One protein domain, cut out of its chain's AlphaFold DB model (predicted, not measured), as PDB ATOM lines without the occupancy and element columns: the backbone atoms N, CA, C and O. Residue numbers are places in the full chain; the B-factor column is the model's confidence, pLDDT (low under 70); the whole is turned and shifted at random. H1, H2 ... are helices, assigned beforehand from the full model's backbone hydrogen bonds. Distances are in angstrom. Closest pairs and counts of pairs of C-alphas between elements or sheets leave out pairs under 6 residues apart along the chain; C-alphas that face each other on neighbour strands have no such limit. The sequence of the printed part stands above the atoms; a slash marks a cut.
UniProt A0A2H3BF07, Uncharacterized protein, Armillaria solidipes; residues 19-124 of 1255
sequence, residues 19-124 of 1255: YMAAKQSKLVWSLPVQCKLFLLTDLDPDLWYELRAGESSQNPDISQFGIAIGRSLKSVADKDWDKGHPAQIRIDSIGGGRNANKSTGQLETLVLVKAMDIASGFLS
ATOM      1  N   TYR A  19     -28.821 -24.497  -8.747       86.50
ATOM      2  CA  TYR A  19     -27.673 -24.612  -9.644       86.50
ATOM      3  C   TYR A  19     -27.785 -25.814 -10.597       86.50
ATOM      4  O   TYR A  19     -27.571 -25.669 -11.802       86.50
ATOM      5  N   MET A  20     -28.219 -26.979 -10.103       83.75
ATOM      6  CA  MET A  20     -28.465 -28.155 -10.951       83.75
ATOM      7  C   MET A  20     -29.637 -27.933 -11.925       83.75
ATOM      8  O   MET A  20     -29.579 -28.380 -13.070       83.75
ATOM      9  N   ALA A  21     -30.667 -27.179 -11.525       81.38
ATOM     10  CA  ALA A  21     -31.736 -26.740 -12.426       81.38
ATOM     11  C   ALA A  21     -31.260 -25.675 -13.441       81.38
ATOM     12  O   ALA A  21     -31.703 -25.675 -14.593       81.38
ATOM     13  N   ALA A  22     -30.328 -24.798 -13.055       83.88
ATOM     14  CA  ALA A  22     -29.732 -23.791 -13.929       83.88
ATOM     15  C   ALA A  22     -28.837 -24.424 -15.006       83.88
ATOM     16  O   ALA A  22     -29.016 -24.125 -16.188       83.88
ATOM     17  N   LYS A  23     -27.953 -25.369 -14.644       86.19
ATOM     18  CA  LYS A  23     -27.087 -26.071 -15.615       86.19
ATOM     19  C   LYS A  23     -27.868 -26.944 -16.609       86.19
ATOM     20  O   LYS A  23     -27.357 -27.272 -17.673       86.19
ATOM     21  N   GLN A  24     -29.128 -27.271 -16.315       82.50
ATOM     22  CA  GLN A  24     -30.053 -27.953 -17.232       82.50
ATOM     23  C   GLN A  24     -30.902 -26.986 -18.091       82.50
ATOM     24  O   GLN A  24     -31.717 -27.429 -18.903       82.50
ATOM     25  N   SER A  25     -30.746 -25.665 -17.944       81.50
ATOM     26  CA  SER A  25     -31.584 -24.685 -18.638       81.50
ATOM     27  C   SER A  25     -31.057 -24.265 -20.009       81.50
ATOM     28  O   SER A  25     -29.914 -23.836 -20.169       81.50
ATOM     29  N   LYS A  26     -31.975 -24.234 -20.986       79.94
ATOM     30  CA  LYS A  26     -31.778 -23.611 -22.306       79.94
ATOM     31  C   LYS A  26     -31.429 -22.118 -22.229       79.94
ATOM     32  O   LYS A  26     -30.916 -21.580 -23.205       79.94
ATOM     33  N   LEU A  27     -31.700 -21.455 -21.101       81.88
ATOM     34  CA  LEU A  27     -31.330 -20.061 -20.881       81.88
ATOM     35  C   LEU A  27     -29.829 -19.920 -20.590       81.88
ATOM     36  O   LEU A  27     -29.170 -19.100 -21.229       81.88
ATOM     37  N   VAL A  28     -29.275 -20.758 -19.704       85.44
ATOM     38  CA  VAL A  28     -27.826 -20.807 -19.425       85.44
ATOM     39  C   VAL A  28     -27.066 -21.251 -20.675       85.44
ATOM     40  O   VAL A  28     -26.180 -20.531 -21.127       85.44
ATOM     41  N   TRP A  29     -27.519 -22.317 -21.344       86.06
ATOM     42  CA  TRP A  29     -27.024 -22.736 -22.667       86.06
ATOM     43  C   TRP A  29     -27.482 -21.830 -23.830       86.06
ATOM     44  O   TRP A  29     -27.515 -22.246 -24.984       86.06
ATOM     45  N   SER A  30     -27.825 -20.570 -23.550       79.44
ATOM     46  CA  SER A  30     -27.899 -19.511 -24.564       79.44
ATOM     47  C   SER A  30     -26.906 -18.367 -24.316       79.44
ATOM     48  O   SER A  30     -26.823 -17.443 -25.125       79.44
ATOM     49  N   LEU A  31     -26.078 -18.462 -23.267       82.25
ATOM     50  CA  LEU A  31     -24.828 -17.711 -23.155       82.25
ATOM     51  C   LEU A  31     -23.713 -18.402 -23.957       82.25
ATOM     52  O   LEU A  31     -23.588 -19.624 -23.887       82.25
ATOM     53  N   PRO A  32     -22.842 -17.647 -24.646       78.25
ATOM     54  CA  PRO A  32     -21.551 -18.166 -25.068       78.25
ATOM     55  C   PRO A  32     -20.587 -18.240 -23.879       78.25
ATOM     56  O   PRO A  32     -20.411 -17.249 -23.160       78.25
ATOM     57  N   VAL A  33     -19.927 -19.384 -23.709       84.44
ATOM     58  CA  VAL A  33     -18.907 -19.633 -22.675       84.44
ATOM     59  C   VAL A  33     -17.678 -20.289 -23.301       84.44
ATOM     60  O   VAL A  33     -17.799 -21.221 -24.091       84.44
ATOM     61  N   GLN A  34     -16.492 -19.786 -22.982       77.94
ATOM     62  CA  GLN A  34     -15.212 -20.313 -23.457       77.94
ATOM     63  C   GLN A  34     -14.860 -21.615 -22.723       77.94
ATOM     64  O   GLN A  34     -14.548 -22.618 -23.361       77.94
ATOM     65  N   CYS A  35     -15.016 -21.634 -21.396       83.94
ATOM     66  CA  CYS A  35     -14.967 -22.840 -20.578       83.94
ATOM     67  C   CYS A  35     -16.388 -23.305 -20.243       83.94
ATOM     68  O   CYS A  35     -17.077 -22.707 -19.422       83.94
ATOM     69  N   LYS A  36     -16.829 -24.414 -20.847       85.62
ATOM     70  CA  LYS A  36     -18.108 -25.063 -20.498       85.62
ATOM     71  C   LYS A  36     -17.989 -26.128 -19.399       85.62
ATOM     72  O   LYS A  36     -19.010 -26.630 -18.941       85.62
ATOM     73  N   LEU A  37     -16.774 -26.495 -18.978       84.44
ATOM     74  CA  LEU A  37     -16.543 -27.648 -18.094       84.44
ATOM     75  C   LEU A  37     -17.201 -27.496 -16.714       84.44
ATOM     76  O   LEU A  37     -17.783 -28.463 -16.226       84.44
ATOM     77  N   PHE A  38     -17.205 -26.292 -16.132       87.56
ATOM     78  CA  PHE A  38     -17.881 -26.036 -14.853       87.56
ATOM     79  C   PHE A  38     -19.418 -26.156 -14.930       87.56
ATOM     80  O   PHE A  38     -20.061 -26.286 -13.900       87.56
ATOM     81  N   LEU A  39     -20.017 -26.144 -16.130       86.94
ATOM     82  CA  LEU A  39     -21.452 -26.401 -16.344       86.94
ATOM     83  C   LEU A  39     -21.759 -27.871 -16.682       86.94
ATOM     84  O   LEU A  39     -22.916 -28.282 -16.611       86.94
ATOM     85  N   LEU A  40     -20.746 -28.646 -17.090       84.38
ATOM     86  CA  LEU A  40     -20.873 -30.064 -17.454       84.38
ATOM     87  C   LEU A  40     -20.516 -31.013 -16.302       84.38
ATOM     88  O   LEU A  40     -20.987 -32.145 -16.287       84.38
ATOM     89  N   THR A  41     -19.695 -30.568 -15.350       84.00
ATOM     90  CA  THR A  41     -19.361 -31.329 -14.139       84.00
ATOM     91  C   THR A  41     -20.562 -31.471 -13.194       84.00
ATOM     92  O   THR A  41     -21.469 -30.639 -13.205       84.00
ATOM     93  N   ASP A  42     -20.555 -32.503 -12.347       80.62
ATOM     94  CA  ASP A  42     -21.462 -32.649 -11.197       80.62
ATOM     95  C   ASP A  42     -20.875 -32.109  -9.880       80.62
ATOM     96  O   ASP A  42     -21.549 -32.132  -8.852       80.62
ATOM     97  N   LEU A  43     -19.648 -31.579  -9.912       84.19
ATOM     98  CA  LEU A  43     -19.075 -30.815  -8.806       84.19
ATOM     99  C   LEU A  43     -19.771 -29.456  -8.646       84.19
ATOM    100  O   LEU A  43     -20.247 -28.858  -9.614       84.19
ATOM    101  N   ASP A  44     -19.743 -28.928  -7.425       86.69
ATOM    102  CA  ASP A  44     -20.030 -27.515  -7.188       86.69
ATOM    103  C   ASP A  44     -18.994 -26.628  -7.908       86.69
ATOM    104  O   ASP A  44     -17.822 -27.006  -8.001       86.69
ATOM    105  N   PRO A  45     -19.383 -25.449  -8.429       89.12
ATOM    106  CA  PRO A  45     -18.520 -24.656  -9.302       89.12
ATOM    107  C   PRO A  45     -17.263 -24.120  -8.603       89.12
ATOM    108  O   PRO A  45     -16.235 -23.984  -9.260       89.12
ATOM    109  N   ASP A  46     -17.302 -23.847  -7.296       89.88
ATOM    110  CA  ASP A  46     -16.108 -23.462  -6.536       89.88
ATOM    111  C   ASP A  46     -15.173 -24.645  -6.281       89.88
ATOM    112  O   ASP A  46     -13.976 -24.508  -6.505       89.88
ATOM    113  N   LEU A  47     -15.707 -25.816  -5.919       88.50
ATOM    114  CA  LEU A  47     -14.923 -27.048  -5.762       88.50
ATOM    115  C   LEU A  47     -14.280 -27.493  -7.088       88.50
ATOM    116  O   LEU A  47     -13.122 -27.910  -7.114       88.50
ATOM    117  N   TRP A  48     -15.003 -27.363  -8.206       92.62
ATOM    118  CA  TRP A  48     -14.448 -27.569  -9.545       92.62
ATOM    119  C   TRP A  48     -13.282 -26.611  -9.821       92.62
ATOM    120  O   TRP A  48     -12.255 -27.035 -10.351       92.62
ATOM    121  N   TYR A  49     -13.422 -25.336  -9.443       89.69
ATOM    122  CA  TYR A  49     -12.368 -24.344  -9.639       89.69
ATOM    123  C   TYR A  49     -11.153 -24.626  -8.758       89.69
ATOM    124  O   TYR A  49     -10.031 -24.581  -9.243       89.69
ATOM    125  N   GLU A  50     -11.370 -24.939  -7.481       86.94
ATOM    126  CA  GLU A  50     -10.326 -25.201  -6.488       86.94
ATOM    127  C   GLU A  50      -9.431 -26.377  -6.907       86.94
ATOM    128  O   GLU A  50      -8.207 -26.261  -6.870       86.94
ATOM    129  N   LEU A  51     -10.023 -27.457  -7.431       85.19
ATOM    130  CA  LEU A  51      -9.277 -28.593  -7.986       85.19
ATOM    131  C   LEU A  51      -8.429 -28.190  -9.207       85.19
ATOM    132  O   LEU A  51      -7.230 -28.459  -9.235       85.19
ATOM    133  N   ARG A  52      -9.011 -27.493 -10.193       84.62
ATOM    134  CA  ARG A  52      -8.290 -27.080 -11.418       84.62
ATOM    135  C   ARG A  52      -7.276 -25.947 -11.183       84.62
ATOM    136  O   ARG A  52      -6.293 -25.831 -11.915       84.62
ATOM    137  N   ALA A  53      -7.475 -25.137 -10.148       81.06
ATOM    138  CA  ALA A  53      -6.512 -24.145  -9.683       81.06
ATOM    139  C   ALA A  53      -5.363 -24.779  -8.879       81.06
ATOM    140  O   ALA A  53      -4.264 -24.241  -8.891       81.06
ATOM    141  N   GLY A  54      -5.582 -25.923  -8.218       70.25
ATOM    142  CA  GLY A  54      -4.515 -26.711  -7.589       70.25
ATOM    143  C   GLY A  54      -3.611 -27.437  -8.594       70.25
ATOM    144  O   GLY A  54      -2.423 -27.609  -8.343       70.25
ATOM    145  N   GLU A  55      -4.156 -27.816  -9.753       65.94
ATOM    146  CA  GLU A  55      -3.416 -28.439 -10.864       65.94
ATOM    147  C   GLU A  55      -2.570 -27.447 -11.688       65.94
ATOM    148  O   GLU A  55      -1.764 -27.871 -12.515       65.94
ATOM    149  N   SER A  56      -2.740 -26.133 -11.501       57.25
ATOM    150  CA  SER A  56      -2.103 -25.102 -12.330       57.25
ATOM    151  C   SER A  56      -1.348 -24.062 -11.492       57.25
ATOM    152  O   SER A  56      -1.794 -23.643 -10.429       57.25
ATOM    153  N   SER A  57      -0.179 -23.609 -11.964       55.47
ATOM    154  CA  SER A  57       0.713 -22.695 -11.227       55.47
ATOM    155  C   SER A  57       0.240 -21.231 -11.268       55.47
ATOM    156  O   SER A  57       0.949 -20.338 -11.741       55.47
ATOM    157  N   GLN A  58      -1.000 -20.994 -10.848       62.72
ATOM    158  CA  GLN A  58      -1.709 -19.727 -10.999       62.72
ATOM    159  C   GLN A  58      -1.381 -18.714  -9.901       62.72
ATOM    160  O   GLN A  58      -0.930 -19.051  -8.806       62.72
ATOM    161  N   ASN A  59      -1.664 -17.441 -10.183       74.12
ATOM    162  CA  ASN A  59      -1.619 -16.395  -9.165       74.12
ATOM    163  C   ASN A  59      -2.682 -16.688  -8.072       74.12
ATOM    164  O   ASN A  59      -3.849 -16.894  -8.425       74.12
ATOM    165  N   PRO A  60      -2.330 -16.678  -6.768       79.19
ATOM    166  CA  PRO A  60      -3.280 -16.943  -5.684       79.19
ATOM    167  C   PRO A  60      -4.498 -16.004  -5.682       79.19
ATOM    168  O   PRO A  60      -5.595 -16.456  -5.353       79.19
ATOM    169  N   ASP A  61      -4.353 -14.750  -6.120       79.62
ATOM    170  CA  ASP A  61      -5.457 -13.787  -6.247       79.62
ATOM    171  C   ASP A  61      -6.501 -14.270  -7.276       79.62
ATOM    172  O   ASP A  61      -7.707 -14.179  -7.058       79.62
ATOM    173  N   ILE A  62      -6.033 -14.844  -8.394       83.00
ATOM    174  CA  ILE A  62      -6.868 -15.403  -9.473       83.00
ATOM    175  C   ILE A  62      -7.511 -16.724  -9.036       83.00
ATOM    176  O   ILE A  62      -8.674 -16.980  -9.356       83.00
ATOM    177  N   SER A  63      -6.779 -17.544  -8.273       84.06
ATOM    178  CA  SER A  63      -7.305 -18.774  -7.670       84.06
ATOM    179  C   SER A  63      -8.491 -18.472  -6.745       84.06
ATOM    180  O   SER A  63      -9.605 -18.955  -6.961       84.06
ATOM    181  N   GLN A  64      -8.295 -17.573  -5.776       83.06
ATOM    182  CA  GLN A  64      -9.337 -17.214  -4.814       83.06
ATOM    183  C   GLN A  64     -10.499 -16.425  -5.449       83.06
ATOM    184  O   GLN A  64     -11.638 -16.573  -5.002       83.06
ATOM    185  N   PHE A  65     -10.257 -15.649  -6.513       86.50
ATOM    186  CA  PHE A  65     -11.321 -15.012  -7.298       86.50
ATOM    187  C   PHE A  65     -12.275 -16.040  -7.922       86.50
ATOM    188  O   PHE A  65     -13.489 -15.912  -7.765       86.50
ATOM    189  N   GLY A  66     -11.754 -17.078  -8.584       88.75
ATOM    190  CA  GLY A  66     -12.593 -18.116  -9.194       88.75
ATOM    191  C   GLY A  66     -13.397 -18.918  -8.169       88.75
ATOM    192  O   GLY A  66     -14.595 -19.122  -8.361       88.75
ATOM    193  N   ILE A  67     -12.785 -19.268  -7.033       87.69
ATOM    194  CA  ILE A  67     -13.467 -19.926  -5.905       87.69
ATOM    195  C   ILE A  67     -14.605 -19.038  -5.360       87.69
ATOM    196  O   ILE A  67     -15.730 -19.508  -5.184       87.69
ATOM    197  N   ALA A  68     -14.361 -17.740  -5.146       85.12
ATOM    198  CA  ALA A  68     -15.384 -16.809  -4.662       85.12
ATOM    199  C   ALA A  68     -16.556 -16.650  -5.652       85.12
ATOM    200  O   ALA A  68     -17.721 -16.693  -5.248       85.12
ATOM    201  N   ILE A  69     -16.263 -16.527  -6.953       90.25
ATOM    202  CA  ILE A  69     -17.282 -16.457  -8.011       90.25
ATOM    203  C   ILE A  69     -18.073 -17.769  -8.118       90.25
ATOM    204  O   ILE A  69     -19.291 -17.717  -8.294       90.25
ATOM    205  N   GLY A  70     -17.430 -18.927  -7.941       89.56
ATOM    206  CA  GLY A  70     -18.102 -20.225  -7.851       89.56
ATOM    207  C   GLY A  70     -19.113 -20.275  -6.700       89.56
ATOM    208  O   GLY A  70     -20.282 -20.600  -6.922       89.56
ATOM    209  N   ARG A  71     -18.718 -19.849  -5.491       88.19
ATOM    210  CA  ARG A  71     -19.615 -19.816  -4.318       88.19
ATOM    211  C   ARG A  71     -20.811 -18.897  -4.541       88.19
ATOM    212  O   ARG A  71     -21.938 -19.283  -4.233       88.19
ATOM    213  N   SER A  72     -20.599 -17.726  -5.148       86.50
ATOM    214  CA  SER A  72     -21.700 -16.848  -5.563       86.50
ATOM    215  C   SER A  72     -22.603 -17.487  -6.613       86.50
ATOM    216  O   SER A  72     -23.823 -17.447  -6.460       86.50
ATOM    217  N   LEU A  73     -22.036 -18.101  -7.656       90.06
ATOM    218  CA  LEU A  73     -22.798 -18.751  -8.723       90.06
ATOM    219  C   LEU A  73     -23.721 -19.842  -8.164       90.06
ATOM    220  O   LEU A  73     -24.914 -19.849  -8.477       90.06
ATOM    221  N   LYS A  74     -23.199 -20.712  -7.290       88.50
ATOM    222  CA  LYS A  74     -24.015 -21.714  -6.599       88.50
ATOM    223  C   LYS A  74     -25.069 -21.054  -5.708       88.50
ATOM    224  O   LYS A  74     -26.251 -21.358  -5.844       88.50
ATOM    225  N   SER A  75     -24.664 -20.143  -4.819       85.50
ATOM    226  CA  SER A  75     -25.561 -19.564  -3.810       85.50
ATOM    227  C   SER A  75     -26.722 -18.767  -4.405       85.50
ATOM    228  O   SER A  75     -27.813 -18.794  -3.835       85.50
ATOM    229  N   VAL A  76     -26.508 -18.040  -5.505       82.62
ATOM    230  CA  VAL A  76     -27.571 -17.277  -6.177       82.62
ATOM    231  C   VAL A  76     -28.498 -18.225  -6.936       82.62
ATOM    232  O   VAL A  76     -29.716 -18.122  -6.800       82.62
ATOM    233  N   ALA A  77     -27.954 -19.210  -7.656       85.12
ATOM    234  CA  ALA A  77     -28.775 -20.185  -8.367       85.12
ATOM    235  C   ALA A  77     -29.620 -21.046  -7.405       85.12
ATOM    236  O   ALA A  77     -30.820 -21.192  -7.612       85.12
ATOM    237  N   ASP A  78     -29.049 -21.558  -6.309       85.31
ATOM    238  CA  ASP A  78     -29.749 -22.413  -5.329       85.31
ATOM    239  C   ASP A  78     -30.887 -21.719  -4.563       85.31
ATOM    240  O   ASP A  78     -31.780 -22.396  -4.025       85.31
ATOM    241  N   LYS A  79     -30.854 -20.382  -4.535       79.19
ATOM    242  CA  LYS A  79     -31.829 -19.501  -3.890       79.19
ATOM    243  C   LYS A  79     -32.891 -18.986  -4.866       79.19
ATOM    244  O   LYS A  79     -34.072 -19.035  -4.534       79.19
ATOM    245  N   ASP A  80     -32.477 -18.493  -6.034       72.31
ATOM    246  CA  ASP A  80     -33.320 -17.696  -6.938       72.31
ATOM    247  C   ASP A  80     -33.611 -18.364  -8.300       72.31
ATOM    248  O   ASP A  80     -34.256 -17.753  -9.158       72.31
ATOM    249  N   TRP A  81     -33.159 -19.605  -8.522       76.50
ATOM    250  CA  TRP A  81     -33.546 -20.413  -9.684       76.50
ATOM    251  C   TRP A  81     -34.662 -21.403  -9.328       76.50
ATOM    252  O   TRP A  81     -34.572 -22.141  -8.342       76.50
ATOM    253  N   ASP A  82     -35.717 -21.447 -10.146       64.38
ATOM    254  CA  ASP A  82     -36.894 -22.278  -9.891       64.38
ATOM    255  C   ASP A  82     -36.542 -23.774  -9.844       64.38
ATOM    256  O   ASP A  82     -36.104 -24.372 -10.830       64.38
ATOM    257  N   LYS A  83     -36.828 -24.414  -8.703       56.75
ATOM    258  CA  LYS A  83     -36.646 -25.864  -8.481       56.75
ATOM    259  C   LYS A  83     -37.710 -26.720  -9.196       56.75
ATOM    260  O   LYS A  83     -37.765 -27.933  -9.011       56.75
ATOM    261  N   GLY A  84     -38.561 -26.095 -10.015       50.72
ATOM    262  CA  GLY A  84     -39.628 -26.718 -10.795       50.72
ATOM    263  C   GLY A  84     -39.595 -26.271 -12.257       50.72
ATOM    264  O   GLY A  84     -40.122 -25.217 -12.584       50.72
ATOM    265  N   HIS A  85     -39.030 -27.127 -13.116       49.88
ATOM    266  CA  HIS A  85     -38.824 -26.960 -14.564       49.88
ATOM    267  C   HIS A  85     -37.958 -25.753 -15.002       49.88
ATOM    268  O   HIS A  85     -38.354 -24.602 -14.841       49.88
ATOM    269  N   PRO A  86     -36.801 -25.988 -15.658       52.38
ATOM    270  CA  PRO A  86     -35.933 -24.901 -16.092       52.38
ATOM    271  C   PRO A  86     -36.595 -24.039 -17.172       52.38
ATOM    272  O   PRO A  86     -37.218 -24.554 -18.107       52.38
ATOM    273  N   ALA A  87     -36.388 -22.722 -17.086       54.00
ATOM    274  CA  ALA A  87     -36.897 -21.764 -18.060       54.00
ATOM    275  C   ALA A  87     -36.519 -22.174 -19.497       54.00
ATOM    276  O   ALA A  87     -35.341 -22.322 -19.829       54.00
ATOM    277  N   GLN A  88     -37.525 -22.340 -20.362       57.06
ATOM    278  CA  GLN A  88     -37.339 -22.700 -21.778       57.06
ATOM    279  C   GLN A  88     -36.982 -21.491 -22.668       57.06
ATOM    280  O   GLN A  88     -36.872 -21.616 -23.888       57.06
ATOM    281  N   ILE A  89     -36.830 -20.316 -22.055       65.88
ATOM    282  CA  ILE A  89     -36.572 -19.026 -22.697       65.88
ATOM    283  C   ILE A  89     -35.103 -18.965 -23.144       65.88
ATOM    284  O   ILE A  89     -34.216 -19.410 -22.422       65.88
ATOM    285  N   ARG A  90     -34.834 -18.391 -24.322       69.56
ATOM    286  CA  ARG A  90     -33.476 -18.046 -24.784       69.56
ATOM    287  C   ARG A  90     -33.140 -16.590 -24.447       69.56
ATOM    288  O   ARG A  90     -34.027 -15.737 -24.405       69.56
ATOM    289  N   ILE A  91     -31.852 -16.279 -24.311       73.06
ATOM    290  CA  ILE A  91     -31.327 -14.929 -24.042       73.06
ATOM    291  C   ILE A  91     -31.866 -13.848 -24.997       73.06
ATOM    292  O   ILE A  91     -32.151 -12.732 -24.572       73.06
ATOM    293  N   ASP A  92     -32.089 -14.182 -26.273       67.25
ATOM    294  CA  ASP A  92     -32.619 -13.294 -27.320       67.25
ATOM    295  C   ASP A  92     -34.142 -13.067 -27.243       67.25
ATOM    296  O   ASP A  92     -34.741 -12.445 -28.128       67.25
ATOM    297  N   SER A  93     -34.765 -13.573 -26.180       65.50
ATOM    298  CA  SER A  93     -36.180 -13.415 -25.850       65.50
ATOM    299  C   SER A  93     -36.408 -12.749 -24.484       65.50
ATOM    300  O   SER A  93     -37.557 -12.493 -24.127       65.50
ATOM    301  N   ILE A  94     -35.347 -12.388 -23.746       68.50
ATOM    302  CA  ILE A  94     -35.466 -11.544 -22.546       68.50
ATOM    303  C   ILE A  94     -35.824 -10.113 -22.979       68.50
ATOM    304  O   ILE A  94     -35.018  -9.408 -23.585       68.50
ATOM    305  N   GLY A  95     -37.044  -9.666 -22.688       55.06
ATOM    306  CA  GLY A  95     -37.491  -8.314 -23.027       55.06
ATOM    307  C   GLY A  95     -37.028  -7.272 -22.005       55.06
ATOM    308  O   GLY A  95     -37.392  -7.360 -20.837       55.06
ATOM    309  N   GLY A  96     -36.320  -6.228 -22.447       48.91
ATOM    310  CA  GLY A  96     -35.912  -5.079 -21.615       48.91
ATOM    311  C   GLY A  96     -37.049  -4.129 -21.193       48.91
ATOM    312  O   GLY A  96     -36.826  -2.927 -21.062       48.91
ATOM    313  N   GLY A  97     -38.277  -4.640 -21.053       42.00
ATOM    314  CA  GLY A  97     -39.480  -3.882 -20.694       42.00
ATOM    315  C   GLY A  97     -39.763  -3.853 -19.186       42.00
ATOM    316  O   GLY A  97     -39.102  -4.522 -18.394       42.00
ATOM    317  N   ARG A  98     -40.802  -3.107 -18.780       35.84
ATOM    318  CA  ARG A  98     -41.139  -2.818 -17.365       35.84
ATOM    319  C   ARG A  98     -41.503  -4.037 -16.487       35.84
ATOM    320  O   ARG A  98     -41.685  -3.865 -15.289       35.84
ATOM    321  N   ASN A  99     -41.561  -5.253 -17.041       37.12
ATOM    322  CA  ASN A  99     -41.895  -6.489 -16.315       37.12
ATOM    323  C   ASN A  99     -40.664  -7.306 -15.852       37.12
ATOM    324  O   ASN A  99     -40.824  -8.433 -15.386       37.12
ATOM    325  N   ALA A 100     -39.442  -6.766 -15.960       44.72
ATOM    326  CA  ALA A 100     -38.193  -7.480 -15.642       44.72
ATOM    327  C   ALA A 100     -38.092  -8.023 -14.193       44.72
ATOM    328  O   ALA A 100     -37.369  -8.992 -13.947       44.72
ATOM    329  N   ASN A 101     -38.855  -7.453 -13.252       41.09
ATOM    330  CA  ASN A 101     -38.785  -7.710 -11.803       41.09
ATOM    331  C   ASN A 101     -39.113  -9.153 -11.354       41.09
ATOM    332  O   ASN A 101     -39.031  -9.438 -10.164       41.09
ATOM    333  N   LYS A 102     -39.483 -10.067 -12.264       45.66
ATOM    334  CA  LYS A 102     -39.679 -11.502 -11.972       45.66
ATOM    335  C   LYS A 102     -38.470 -12.396 -12.300       45.66
ATOM    336  O   LYS A 102     -38.605 -13.610 -12.249       45.66
ATOM    337  N   SER A 103     -37.313 -11.832 -12.666       57.50
ATOM    338  CA  SER A 103     -36.162 -12.615 -13.172       57.50
ATOM    339  C   SER A 103     -34.785 -12.206 -12.625       57.50
ATOM    340  O   SER A 103     -33.764 -12.629 -13.160       57.50
ATOM    341  N   THR A 104     -34.723 -11.396 -11.561       63.78
ATOM    342  CA  THR A 104     -33.473 -10.779 -11.074       63.78
ATOM    343  C   THR A 104     -32.366 -11.797 -10.775       63.78
ATOM    344  O   THR A 104     -31.302 -11.715 -11.380       63.78
ATOM    345  N   GLY A 105     -32.625 -12.806  -9.937       68.94
ATOM    346  CA  GLY A 105     -31.615 -13.817  -9.597       68.94
ATOM    347  C   GLY A 105     -31.251 -14.758 -10.755       68.94
ATOM    348  O   GLY A 105     -30.119 -15.231 -10.834       68.94
ATOM    349  N   GLN A 106     -32.150 -14.960 -11.728       77.31
ATOM    350  CA  GLN A 106     -31.819 -15.660 -12.978       77.31
ATOM    351  C   GLN A 106     -30.825 -14.835 -13.814       77.31
ATOM    352  O   GLN A 106     -29.846 -15.376 -14.321       77.31
ATOM    353  N   LEU A 107     -31.019 -13.515 -13.916       80.50
ATOM    354  CA  LEU A 107     -30.087 -12.604 -14.596       80.50
ATOM    355  C   LEU A 107     -28.734 -12.512 -13.876       80.50
ATOM    356  O   LEU A 107     -27.697 -12.468 -14.534       80.50
ATOM    357  N   GLU A 108     -28.731 -12.513 -12.544       82.44
ATOM    358  CA  GLU A 108     -27.506 -12.521 -11.734       82.44
ATOM    359  C   GLU A 108     -26.763 -13.860 -11.851       82.44
ATOM    360  O   GLU A 108     -25.549 -13.856 -12.047       82.44
ATOM    361  N   THR A 109     -27.480 -14.989 -11.894       86.88
ATOM    362  CA  THR A 109     -26.915 -16.308 -12.241       86.88
ATOM    363  C   THR A 109     -26.227 -16.270 -13.612       86.88
ATOM    364  O   THR A 109     -25.095 -16.723 -13.739       86.88
ATOM    365  N   LEU A 110     -26.851 -15.674 -14.638       88.69
ATOM    366  CA  LEU A 110     -26.252 -15.552 -15.977       88.69
ATOM    367  C   LEU A 110     -24.993 -14.660 -15.998       88.69
ATOM    368  O   LEU A 110     -24.046 -14.959 -16.728       88.69
ATOM    369  N   VAL A 111     -24.943 -13.596 -15.188       89.00
ATOM    370  CA  VAL A 111     -23.720 -12.791 -15.000       89.00
ATOM    371  C   VAL A 111     -22.638 -13.611 -14.298       89.00
ATOM    372  O   VAL A 111     -21.495 -13.605 -14.744       89.00
ATOM    373  N   LEU A 112     -22.983 -14.359 -13.251       90.75
ATOM    374  CA  LEU A 112     -22.029 -15.180 -12.504       90.75
ATOM    375  C   LEU A 112     -21.489 -16.352 -13.340       90.75
ATOM    376  O   LEU A 112     -20.297 -16.627 -13.268       90.75
ATOM    377  N   VAL A 113     -22.289 -16.951 -14.232       92.00
ATOM    378  CA  VAL A 113     -21.801 -17.900 -15.257       92.00
ATOM    379  C   VAL A 113     -20.759 -17.236 -16.166       92.00
ATOM    380  O   VAL A 113     -19.730 -17.838 -16.461       92.00
ATOM    381  N   LYS A 114     -20.965 -15.983 -16.587       91.88
ATOM    382  CA  LYS A 114     -19.973 -15.253 -17.394       91.88
ATOM    383  C   LYS A 114     -18.736 -14.815 -16.602       91.88
ATOM    384  O   LYS A 114     -17.656 -14.775 -17.184       91.88
ATOM    385  N   ALA A 115     -18.853 -14.534 -15.304       91.50
ATOM    386  CA  ALA A 115     -17.702 -14.257 -14.441       91.50
ATOM    387  C   ALA A 115     -16.872 -15.531 -14.202       91.50
ATOM    388  O   ALA A 115     -15.646 -15.494 -14.260       91.50
ATOM    389  N   MET A 116     -17.549 -16.665 -14.013       91.50
ATOM    390  CA  MET A 116     -16.953 -17.990 -13.859       91.50
ATOM    391  C   MET A 116     -16.231 -18.448 -15.135       91.50
ATOM    392  O   MET A 116     -15.145 -19.017 -15.067       91.50
ATOM    393  N   ASP A 117     -16.785 -18.128 -16.306       91.19
ATOM    394  CA  ASP A 117     -16.140 -18.315 -17.612       91.19
ATOM    395  C   ASP A 117     -14.846 -17.490 -17.757       91.19
ATOM    396  O   ASP A 117     -13.834 -18.003 -18.226       91.19
ATOM    397  N   ILE A 118     -14.844 -16.233 -17.291       90.44
ATOM    398  CA  ILE A 118     -13.645 -15.376 -17.275       90.44
ATOM    399  C   ILE A 118     -12.584 -15.923 -16.314       90.44
ATOM    400  O   ILE A 118     -11.423 -16.029 -16.702       90.44
ATOM    401  N   ALA A 119     -12.970 -16.316 -15.095       89.50
ATOM    402  CA  ALA A 119     -12.060 -16.954 -14.146       89.50
ATOM    403  C   ALA A 119     -11.449 -18.232 -14.751       89.50
ATOM    404  O   ALA A 119     -10.232 -18.405 -14.767       89.50
ATOM    405  N   SER A 120     -12.288 -19.083 -15.351       88.38
ATOM    406  CA  SER A 120     -11.865 -20.337 -15.985       88.38
ATOM    407  C   SER A 120     -10.907 -20.138 -17.162       88.38
ATOM    408  O   SER A 120     -10.124 -21.036 -17.459       88.38
ATOM    409  N   GLY A 121     -10.945 -18.978 -17.826       84.94
ATOM    410  CA  GLY A 121     -10.003 -18.630 -18.890       84.94
ATOM    411  C   GLY A 121      -8.550 -18.587 -18.409       84.94
ATOM    412  O   GLY A 121      -7.670 -19.076 -19.110       84.94
ATOM    413  N   PHE A 122      -8.298 -18.093 -17.190       83.75
ATOM    414  CA  PHE A 122      -6.943 -18.038 -16.629       83.75
ATOM    415  C   PHE A 122      -6.344 -19.425 -16.378       83.75
ATOM    416  O   PHE A 122      -5.146 -19.616 -16.585       83.75
ATOM    417  N   LEU A 123      -7.177 -20.408 -16.014       80.69
ATOM    418  CA  LEU A 123      -6.761 -21.800 -15.805       80.69
ATOM    419  C   LEU A 123      -6.175 -22.454 -17.070       80.69
ATOM    420  O   LEU A 123      -5.592 -23.529 -16.970       80.69
ATOM    421  N   SER A 124      -6.312 -21.823 -18.247       73.31
ATOM    422  CA  SER A 124      -5.742 -22.289 -19.521       73.31
ATOM    423  C   SER A 124      -6.197 -23.706 -19.921       73.31
ATOM    424  O   SER A 124      -5.516 -24.405 -20.665       73.31
TER     425      SER A 124
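What this domain is: This is residues 19 to 124 of the 1255 residues of an uncharacterized protein of Armillaria solidipes (UniProt A0A2H3BF07). Two long helices, H4 and H5, fold back on each other as a helical hairpin, and H3 runs alongside H4 to make a second hairpin with it. The two short helices are added to this frame of three: H1 packs on H4 with that helix's residues 73 to 78, and H2 packs on H3. The link of residues 81 to 103 makes a large loop between H4 and H5, and residues 95 to 102 of it stick out free of the body. The printed part has 106 residues with five named helices, H1 to H5 in order along the chain, and no named strand, and its class is all helix. The whole is compact, with a radius of gyration of the C-alphas of 14.1 A, but elongated in outline, spanning 46 by 24 by 18 A.

How they stand to each other: H1, residues 19 to 23, touches H4, residues 60 to 80, where the closest C-alphas, those of Tyr 19 and Ala 77, are 4.7 A apart. H1 is close to but not clearly touching H2, residues 37 to 40, with the C-alphas of Lys 23 and Leu 39 closest at 5.7 A. H2 touches H3, residues 45 to 54, the closest C-alphas being those of Phe 38 and Pro 45, 5.8 A apart. H3 and H4 form a helical hairpin: they touch, opposite ways at a shallow tilt of 15 degrees, with the C-alphas of Asp 46 and Gly 70 closest at 4.0 A. H4 is the hub, touching three helices. With H5, residues 104 to 122, it forms the other helical hairpin, opposite ways at a shallow tilt of 24 degrees, the closest C-alphas being those of Asp 80 and Gly 105, 5.0 A apart. H3 and H5 are close but not clearly touching, with the C-alphas of Tyr 49 and Ser 120 closest at 7.5 A. H1 and H3 are apart, as are H2 and H4. Every O i to N i+4 pair is within hydrogen-bond range in H1 and H3; in H4 it is 16 of 17 and in H5 14 of 15, and H2 is too short for such a pair.

Where its parts are: H1 begins at C-alpha 19, (-27.673, -24.612, -9.644), and is 6.2 A from first to last C-alpha; H2 is 5.0 A and H3 14.3 A. H4 is 30.1 A, from C-alpha 60 at (-3.280, -16.943, -5.684) to C-alpha 80. H5 is 28.1 A and ends at C-alpha 122, (-6.943, -18.038, -16.629).

The domain as a whole: The two C-alphas farthest apart, those of Ser 57 and Arg 98, are 46.7 A apart. The printed part has no cut. The links H1 to H2 and H4 to H5 are long, with 13 and 23 residues. The mean pLDDT of the printed part is 77.2, and it is under 70 at residues 55 to 58, 82 to 90 and 92 to 105.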